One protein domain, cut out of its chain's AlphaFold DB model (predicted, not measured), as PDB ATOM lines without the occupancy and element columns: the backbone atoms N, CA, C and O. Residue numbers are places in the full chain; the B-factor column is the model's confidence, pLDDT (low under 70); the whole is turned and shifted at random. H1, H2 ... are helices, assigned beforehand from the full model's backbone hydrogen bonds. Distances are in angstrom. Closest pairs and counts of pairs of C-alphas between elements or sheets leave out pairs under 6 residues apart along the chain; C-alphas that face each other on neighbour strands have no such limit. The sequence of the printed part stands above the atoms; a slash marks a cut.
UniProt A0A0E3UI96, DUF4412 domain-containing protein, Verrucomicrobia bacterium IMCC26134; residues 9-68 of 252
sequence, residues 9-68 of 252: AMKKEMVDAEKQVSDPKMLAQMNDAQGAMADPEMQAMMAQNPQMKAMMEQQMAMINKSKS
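What this domain is: This is residues 9 to 68 of the 252 residues of the protein "DUF4412 domain-containing protein" of Verrucomicrobia bacterium IMCC26134 (UniProt A0A0E3UI96). H2, H3 and H4 make three sides of an open frame, with H4 folding back past H2 across a hollow middle. H1 makes a corner with H2, and its residues 9 to 17 stick out. The printed part has 60 residues with four named helices, H1 to H4 in order, no named strand, class all helix; it is loose, radius of gyration of the C-alphas 14.0 A, spanning 41 by 22 by 16 A.

Where its parts are: Find C-alpha 9 at (-25.695, -52.618, 18.982); H1 runs from there to residue 21, 18.4 A. H2, residues 24 to 37, covers 19.9 A; H3, residues 40 to 48, 12.5 A; H4, residues 50 to 66, 24.3 A, ending at (-36.689, -38.075, 28.764).

How they stand to each other: H1 and H2 are close but not clearly touching, C-alphas 21 and 27 closest at 6.8 A. H2 and H4 are near each other. H3 and H4 only just touch, only at the corner, with 3 pairs of C-alphas within 8 A, the closest Met 46 and Lys 53, 5.2 A. H1 and H3 are apart. In H1, H2, H3 and H4 every O i to N i+4 pair is within hydrogen-bond range.

The domain as a whole: C-alphas 9 and 40 are farthest apart, 42.3 A. The printed part has no cut, and its three links are tight. Look for pLDDT under 70 at residues 18, 21 to 22, 55 and 57 to 68.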
ATOM      1  N   ALA A   9     -26.006 -52.573  17.554       82.44
ATOM      2  CA  ALA A   9     -25.695 -52.618  18.982       82.44
ATOM      3  C   ALA A   9     -26.217 -51.358  19.677       82.44
ATOM      4  O   ALA A   9     -26.961 -51.452  20.653       82.44
ATOM      5  N   MET A  10     -25.931 -50.194  19.092       76.19
ATOM      6  CA  MET A  10     -26.426 -48.908  19.577       76.19
ATOM      7  C   MET A  10     -27.955 -48.822  19.523       76.19
ATOM      8  O   MET A  10     -28.599 -48.346  20.455       76.19
ATOM      9  N   LYS A  11     -28.562 -49.342  18.449       79.62
ATOM     10  CA  LYS A  11     -30.020 -49.411  18.321       79.62
ATOM     11  C   LYS A  11     -30.649 -50.251  19.435       79.62
ATOM     12  O   LYS A  11     -31.695 -49.875  19.958       79.62
ATOM     13  N   LYS A  12     -30.024 -51.373  19.807       81.00
ATOM     14  CA  LYS A  12     -30.487 -52.220  20.912       81.00
ATOM     15  C   LYS A  12     -30.351 -51.513  22.260       81.00
ATOM     16  O   LYS A  12     -31.318 -51.489  23.013       81.00
ATOM     17  N   GLU A  13     -29.195 -50.914  22.529       78.50
ATOM     18  CA  GLU A  13     -28.947 -50.166  23.765       78.50
ATOM     19  C   GLU A  13     -29.971 -49.043  23.958       78.50
ATOM     20  O   GLU A  13     -30.505 -48.878  25.050       78.50
ATOM     21  N   MET A  14     -30.335 -48.334  22.886       73.75
ATOM     22  CA  MET A  14     -31.373 -47.308  22.952       73.75
ATOM     23  C   MET A  14     -32.756 -47.850  23.285       73.75
ATOM     24  O   MET A  14     -33.442 -47.278  24.125       73.75
ATOM     25  N   VAL A  15     -33.167 -48.956  22.663       78.75
ATOM     26  CA  VAL A  15     -34.453 -49.591  22.983       78.75
ATOM     27  C   VAL A  15     -34.477 -50.068  24.438       78.75
ATOM     28  O   VAL A  15     -35.501 -49.957  25.112       78.75
ATOM     29  N   ASP A  16     -33.360 -50.594  24.939       79.38
ATOM     30  CA  ASP A  16     -33.247 -51.042  26.326       79.38
ATOM     31  C   ASP A  16     -33.241 -49.850  27.305       79.38
ATOM     32  O   ASP A  16     -33.901 -49.910  28.344       79.38
ATOM     33  N   ALA A  17     -32.593 -48.738  26.949       73.12
ATOM     34  CA  ALA A  17     -32.609 -47.496  27.721       73.12
ATOM     35  C   ALA A  17     -34.004 -46.851  27.764       73.12
ATOM     36  O   ALA A  17     -34.460 -46.459  28.838       73.12
ATOM     37  N   GLU A  18     -34.720 -46.785  26.635       69.75
ATOM     38  CA  GLU A  18     -36.109 -46.304  26.599       69.75
ATOM     39  C   GLU A  18     -37.006 -47.141  27.513       69.75
ATOM     40  O   GLU A  18     -37.774 -46.587  28.302       69.75
ATOM     41  N   LYS A  19     -36.855 -48.472  27.481       75.62
ATOM     42  CA  LYS A  19     -37.592 -49.373  28.377       75.62
ATOM     43  C   LYS A  19     -37.286 -49.101  29.845       75.62
ATOM     44  O   LYS A  19     -38.225 -49.021  30.631       75.62
ATOM     45  N   GLN A  20     -36.015 -48.927  30.208       71.62
ATOM     46  CA  GLN A  20     -35.621 -48.621  31.588       71.62
ATOM     47  C   GLN A  20     -36.193 -47.282  32.060       71.62
ATOM     48  O   GLN A  20     -36.779 -47.218  33.135       71.62
ATOM     49  N   VAL A  21     -36.096 -46.227  31.250       67.06
ATOM     50  CA  VAL A  21     -36.616 -44.895  31.611       67.06
ATOM     51  C   VAL A  21     -38.143 -44.893  31.716       67.06
ATOM     52  O   VAL A  21     -38.704 -44.161  32.529       67.06
ATOM     53  N   SER A  22     -38.821 -45.734  30.935       68.88
ATOM     54  CA  SER A  22     -40.265 -45.951  31.046       68.88
ATOM     55  C   SER A  22     -40.677 -46.892  32.191       68.88
ATOM     56  O   SER A  22     -41.875 -47.072  32.418       68.88
ATOM     57  N   ASP A  23     -39.725 -47.488  32.925       79.69
ATOM     58  CA  ASP A  23     -40.022 -48.374  34.052       79.69
ATOM     59  C   ASP A  23     -40.630 -47.564  35.218       79.69
ATOM     60  O   ASP A  23     -40.010 -46.609  35.702       79.69
ATOM     61  N   PRO A  24     -41.817 -47.944  35.730       77.94
ATOM     62  CA  PRO A  24     -42.475 -47.263  36.843       77.94
ATOM     63  C   PRO A  24     -41.606 -47.108  38.097       77.94
ATOM     64  O   PRO A  24     -41.723 -46.106  38.803       77.94
ATOM     65  N   LYS A  25     -40.722 -48.073  38.388       82.56
ATOM     66  CA  LYS A  25     -39.808 -48.002  39.538       82.56
ATOM     67  C   LYS A  25     -38.720 -46.961  39.325       82.56
ATOM     68  O   LYS A  25     -38.387 -46.237  40.259       82.56
ATOM     69  N   MET A  26     -38.189 -46.869  38.108       75.50
ATOM     70  CA  MET A  26     -37.184 -45.865  37.767       75.50
ATOM     71  C   MET A  26     -37.805 -44.463  37.755       75.50
ATOM     72  O   MET A  26     -37.231 -43.535  38.316       75.50
ATOM     73  N   LEU A  27     -39.022 -44.319  37.220       71.50
ATOM     74  CA  LEU A  27     -39.810 -43.083  37.288       71.50
ATOM     75  C   LEU A  27     -40.072 -42.626  38.730       71.50
ATOM     76  O   LEU A  27     -39.926 -41.439  39.025       71.50
ATOM     77  N   ALA A  28     -40.419 -43.554  39.629       79.94
ATOM     78  CA  ALA A  28     -40.606 -43.261  41.048       79.94
ATOM     79  C   ALA A  28     -39.298 -42.797  41.709       79.94
ATOM     80  O   ALA A  28     -39.264 -41.716  42.289       79.94
ATOM     81  N   GLN A  29     -38.200 -43.538  41.518       78.31
ATOM     82  CA  GLN A  29     -36.881 -43.148  42.032       78.31
ATOM     83  C   GLN A  29     -36.422 -41.785  41.503       78.31
ATOM     84  O   GLN A  29     -35.840 -40.995  42.242       78.31
ATOM     85  N   MET A  30     -36.702 -41.476  40.233       73.81
ATOM     86  CA  MET A  30     -36.406 -40.161  39.672       73.81
ATOM     87  C   MET A  30     -37.233 -39.058  40.329       73.81
ATOM     88  O   MET A  30     -36.691 -37.996  40.607       73.81
ATOM     89  N   ASN A  31     -38.529 -39.269  40.563       78.19
ATOM     90  CA  ASN A  31     -39.366 -38.278  41.242       78.19
ATOM     91  C   ASN A  31     -38.906 -38.046  42.690       78.19
ATOM     92  O   ASN A  31     -38.836 -36.896  43.119       78.19
ATOM     93  N   ASP A  32     -38.513 -39.103  43.403       81.19
ATOM     94  CA  ASP A  32     -37.974 -38.997  44.763       81.19
ATOM     95  C   ASP A  32     -36.648 -38.218  44.780       81.19
ATOM     96  O   ASP A  32     -36.460 -37.313  45.596       81.19
ATOM     97  N   ALA A  33     -35.755 -38.484  43.821       79.00
ATOM     98  CA  ALA A  33     -34.516 -37.725  43.653       79.00
ATOM     99  C   ALA A  33     -34.772 -36.245  43.306       79.00
ATOM    100  O   ALA A  33     -34.052 -35.365  43.776       79.00
ATOM    101  N   GLN A  34     -35.813 -35.946  42.518       72.12
ATOM    102  CA  GLN A  34     -36.246 -34.569  42.246       72.12
ATOM    103  C   GLN A  34     -36.763 -33.865  43.499       72.12
ATOM    104  O   GLN A  34     -36.448 -32.693  43.704       72.12
ATOM    105  N   GLY A  35     -37.501 -34.578  44.351       77.19
ATOM    106  CA  GLY A  35     -37.926 -34.076  45.655       77.19
ATOM    107  C   GLY A  35     -36.739 -33.753  46.562       77.19
ATOM    108  O   GLY A  35     -36.682 -32.662  47.120       77.19
ATOM    109  N   ALA A  36     -35.747 -34.645  46.637       75.69
ATOM    110  CA  ALA A  36     -34.533 -34.426  47.427       75.69
ATOM    111  C   ALA A  36     -33.696 -33.231  46.928       75.69
ATOM    112  O   ALA A  36     -33.091 -32.522  47.723       75.69
ATOM    113  N   MET A  37     -33.698 -32.960  45.619       71.06
ATOM    114  CA  MET A  37     -33.055 -31.771  45.039       71.06
ATOM    115  C   MET A  37     -33.789 -30.459  45.327       71.06
ATOM    116  O   MET A  37     -33.189 -29.385  45.252       71.06
ATOM    117  N   ALA A  38     -35.081 -30.522  45.646       77.00
ATOM    118  CA  ALA A  38     -35.846 -29.362  46.084       77.00
ATOM    119  C   ALA A  38     -35.612 -29.027  47.570       77.00
ATOM    120  O   ALA A  38     -36.127 -28.012  48.039       77.00
ATOM    121  N   ASP A  39     -34.841 -29.847  48.294       84.81
ATOM    122  CA  ASP A  39     -34.526 -29.624  49.701       84.81
ATOM    123  C   ASP A  39     -33.707 -28.326  49.898       84.81
ATOM    124  O   ASP A  39     -32.731 -28.096  49.170       84.81
ATOM    125  N   PRO A  40     -34.069 -27.468  50.874       80.44
ATOM    126  CA  PRO A  40     -33.371 -26.216  51.152       80.44
ATOM    127  C   PRO A  40     -31.868 -26.364  51.434       80.44
ATOM    128  O   PRO A  40     -31.093 -25.502  51.012       80.44
ATOM    129  N   GLU A  41     -31.428 -27.432  52.111       82.44
ATOM    130  CA  GLU A  41     -29.998 -27.660  52.375       82.44
ATOM    131  C   GLU A  41     -29.246 -28.009  51.090       82.44
ATOM    132  O   GLU A  41     -28.148 -27.500  50.841       82.44
ATOM    133  N   MET A  42     -29.855 -28.824  50.226       79.75
ATOM    134  CA  MET A  42     -29.262 -29.177  48.940       79.75
ATOM    135  C   MET A  42     -29.215 -27.964  48.003       79.75
ATOM    136  O   MET A  42     -28.202 -27.730  47.346       79.75
ATOM    137  N   GLN A  43     -30.260 -27.132  47.989       78.81
ATOM    138  CA  GLN A  43     -30.263 -25.871  47.243       78.81
ATOM    139  C   GLN A  43     -29.197 -24.892  47.737       78.81
ATOM    140  O   GLN A  43     -28.525 -24.258  46.919       78.81
ATOM    141  N   ALA A  44     -29.001 -24.795  49.053       81.12
ATOM    142  CA  ALA A  44     -27.951 -23.969  49.640       81.12
ATOM    143  C   ALA A  44     -26.548 -24.479  49.270       81.12
ATOM    144  O   ALA A  44     -25.670 -23.677  48.949       81.12
ATOM    145  N   MET A  45     -26.343 -25.798  49.251       78.50
ATOM    146  CA  MET A  45     -25.088 -26.418  48.814       78.50
ATOM    147  C   MET A  45     -24.832 -26.194  47.313       78.50
ATOM    148  O   MET A  45     -23.724 -25.832  46.918       78.50
ATOM    149  N   MET A  46     -25.863 -26.317  46.470       77.88
ATOM    150  CA  MET A  46     -25.775 -26.029  45.032       77.88
ATOM    151  C   MET A  46     -25.490 -24.549  44.750       77.88
ATOM    152  O   MET A  46     -24.734 -24.225  43.837       77.88
ATOM    153  N   ALA A  47     -26.054 -23.633  45.541       76.38
ATOM    154  CA  ALA A  47     -25.786 -22.203  45.409       76.38
ATOM    155  C   ALA A  47     -24.317 -21.844  45.710       76.38
ATOM    156  O   ALA A  47     -23.800 -20.878  45.153       76.38
ATOM    157  N   GLN A  48     -23.637 -22.637  46.545       85.50
ATOM    158  CA  GLN A  48     -22.224 -22.452  46.888       85.50
ATOM    159  C   GLN A  48     -21.258 -23.026  45.838       85.50
ATOM    160  O   GLN A  48     -20.080 -22.673  45.845       85.50
ATOM    161  N   ASN A  49     -21.735 -23.863  44.908       83.44
ATOM    162  CA  ASN A  49     -20.924 -24.411  43.821       83.44
ATOM    163  C   ASN A  49     -21.610 -24.216  42.451       83.44
ATOM    164  O   ASN A  49     -22.318 -25.106  41.967       83.44
ATOM    165  N   PRO A  50     -21.366 -23.072  41.782       72.19
ATOM    166  CA  PRO A  50     -21.989 -22.737  40.501       72.19
ATOM    167  C   PRO A  50     -21.718 -23.749  39.379       72.19
ATOM    168  O   PRO A  50     -22.579 -23.952  38.524       72.19
ATOM    169  N   GLN A  51     -20.548 -24.404  39.374       72.12
ATOM    170  CA  GLN A  51     -20.224 -25.438  38.384       72.12
ATOM    171  C   GLN A  51     -21.046 -26.709  38.614       72.12
ATOM    172  O   GLN A  51     -21.601 -27.266  37.669       72.12
ATOM    173  N   MET A  52     -21.183 -27.134  39.874       74.56
ATOM    174  CA  MET A  52     -22.010 -28.286  40.239       74.56
ATOM    175  C   MET A  52     -23.491 -28.025  39.951       74.56
ATOM    176  O   MET A  52     -24.168 -28.894  39.408       74.56
ATOM    177  N   LYS A  53     -23.979 -26.811  40.232       73.44
ATOM    178  CA  LYS A  53     -25.348 -26.398  39.902       73.44
ATOM    179  C   LYS A  53     -25.621 -26.466  38.398       73.44
ATOM    180  O   LYS A  53     -26.607 -27.075  37.997       73.44
ATOM    181  N   ALA A  54     -24.739 -25.903  37.573       70.75
ATOM    182  CA  ALA A  54     -24.890 -25.946  36.119       70.75
ATOM    183  C   ALA A  54     -24.899 -27.390  35.584       70.75
ATOM    184  O   ALA A  54     -25.732 -27.738  34.747       70.75
ATOM    185  N   MET A  55     -24.020 -28.250  36.112       69.88
ATOM    186  CA  MET A  55     -23.974 -29.670  35.757       69.88
ATOM    187  C   MET A  55     -25.272 -30.400  36.136       69.88
ATOM    188  O   MET A  55     -25.812 -31.170  35.340       69.88
ATOM    189  N   MET A  56     -25.804 -30.138  37.332       72.19
ATOM    190  CA  MET A  56     -27.013 -30.788  37.838       72.19
ATOM    191  C   MET A  56     -28.276 -30.304  37.114       72.19
ATOM    192  O   MET A  56     -29.125 -31.117  36.752       72.19
ATOM    193  N   GLU A  57     -28.378 -29.005  36.817       69.69
ATOM    194  CA  GLU A  57     -29.454 -28.439  35.992       69.69
ATOM    195  C   GLU A  57     -29.437 -29.019  34.572       69.69
ATOM    196  O   GLU A  57     -30.490 -29.373  34.037       69.69
ATOM    197  N   GLN A  58     -28.254 -29.191  33.974       65.69
ATOM    198  CA  GLN A  58     -28.107 -29.820  32.661       65.69
ATOM    199  C   GLN A  58     -28.546 -31.291  32.683       65.69
ATOM    200  O   GLN A  58     -29.268 -31.741  31.788       65.69
ATOM    201  N   GLN A  59     -28.167 -32.036  33.725       67.50
ATOM    202  CA  GLN A  59     -28.578 -33.427  33.912       67.50
ATOM    203  C   GLN A  59     -30.097 -33.545  34.121       67.50
ATOM    204  O   GLN A  59     -30.758 -34.370  33.488       67.50
ATOM    205  N   MET A  60     -30.681 -32.672  34.939       65.50
ATOM    206  CA  MET A  60     -32.122 -32.616  35.192       65.50
ATOM    207  C   MET A  60     -32.926 -32.203  33.961       65.50
ATOM    208  O   MET A  60     -33.999 -32.753  33.710       65.50
ATOM    209  N   ALA A  61     -32.407 -31.284  33.148       66.56
ATOM    210  CA  ALA A  61     -33.009 -30.929  31.869       66.56
ATOM    211  C   ALA A  61     -33.018 -32.118  30.892       66.56
ATOM    212  O   ALA A  61     -33.988 -32.277  30.148       66.56
ATOM    213  N   MET A  62     -31.991 -32.978  30.910       62.12
ATOM    214  CA  MET A  62     -31.998 -34.228  30.140       62.12
ATOM    215  C   MET A  62     -33.051 -35.217  30.655       62.12
ATOM    216  O   MET A  62     -33.815 -35.756  29.856       62.12
ATOM    217  N   ILE A  63     -33.148 -35.401  31.975       64.75
ATOM    218  CA  ILE A  63     -34.110 -36.319  32.609       64.75
ATOM    219  C   ILE A  63     -35.563 -35.853  32.416       64.75
ATOM    220  O   ILE A  63     -36.453 -36.638  32.104       64.75
ATOM    221  N   ASN A  64     -35.850 -34.563  32.563       60.72
ATOM    222  CA  ASN A  64     -37.213 -34.061  32.373       60.72
ATOM    223  C   ASN A  64     -37.670 -34.156  30.915       60.72
ATOM    224  O   ASN A  64     -38.841 -34.415  30.652       60.72
ATOM    225  N   LYS A  65     -36.748 -34.004  29.959       56.22
ATOM    226  CA  LYS A  65     -37.044 -34.247  28.545       56.22
ATOM    227  C   LYS A  65     -37.243 -35.736  28.254       56.22
ATOM    228  O   LYS A  65     -38.103 -36.064  27.439       56.22
ATOM    229  N   SER A  66     -36.538 -36.629  28.955       54.62
ATOM    230  CA  SER A  66     -36.689 -38.075  28.764       54.62
ATOM    231  C   SER A  66     -38.062 -38.608  29.212       54.62
ATOM    232  O   SER A  66     -38.600 -39.525  28.595       54.62
ATOM    233  N   LYS A  67     -38.708 -37.958  30.190       52.59
ATOM    234  CA  LYS A  67     -40.091 -38.257  30.619       52.59
ATOM    235  C   LYS A  67     -41.169 -37.955  29.559       52.59
ATOM    236  O   LYS A  67     -42.294 -38.424  29.703       52.59
ATOM    237  N   SER A  68     -40.861 -37.192  28.502       52.94
ATOM    238  CA  SER A  68     -41.839 -36.782  27.470       52.94
ATOM    239  C   SER A  68     -42.047 -37.789  26.324       52.94
ATOM    240  O   SER A  68     -42.817 -37.514  25.406       52.94
TER     241      SER A  68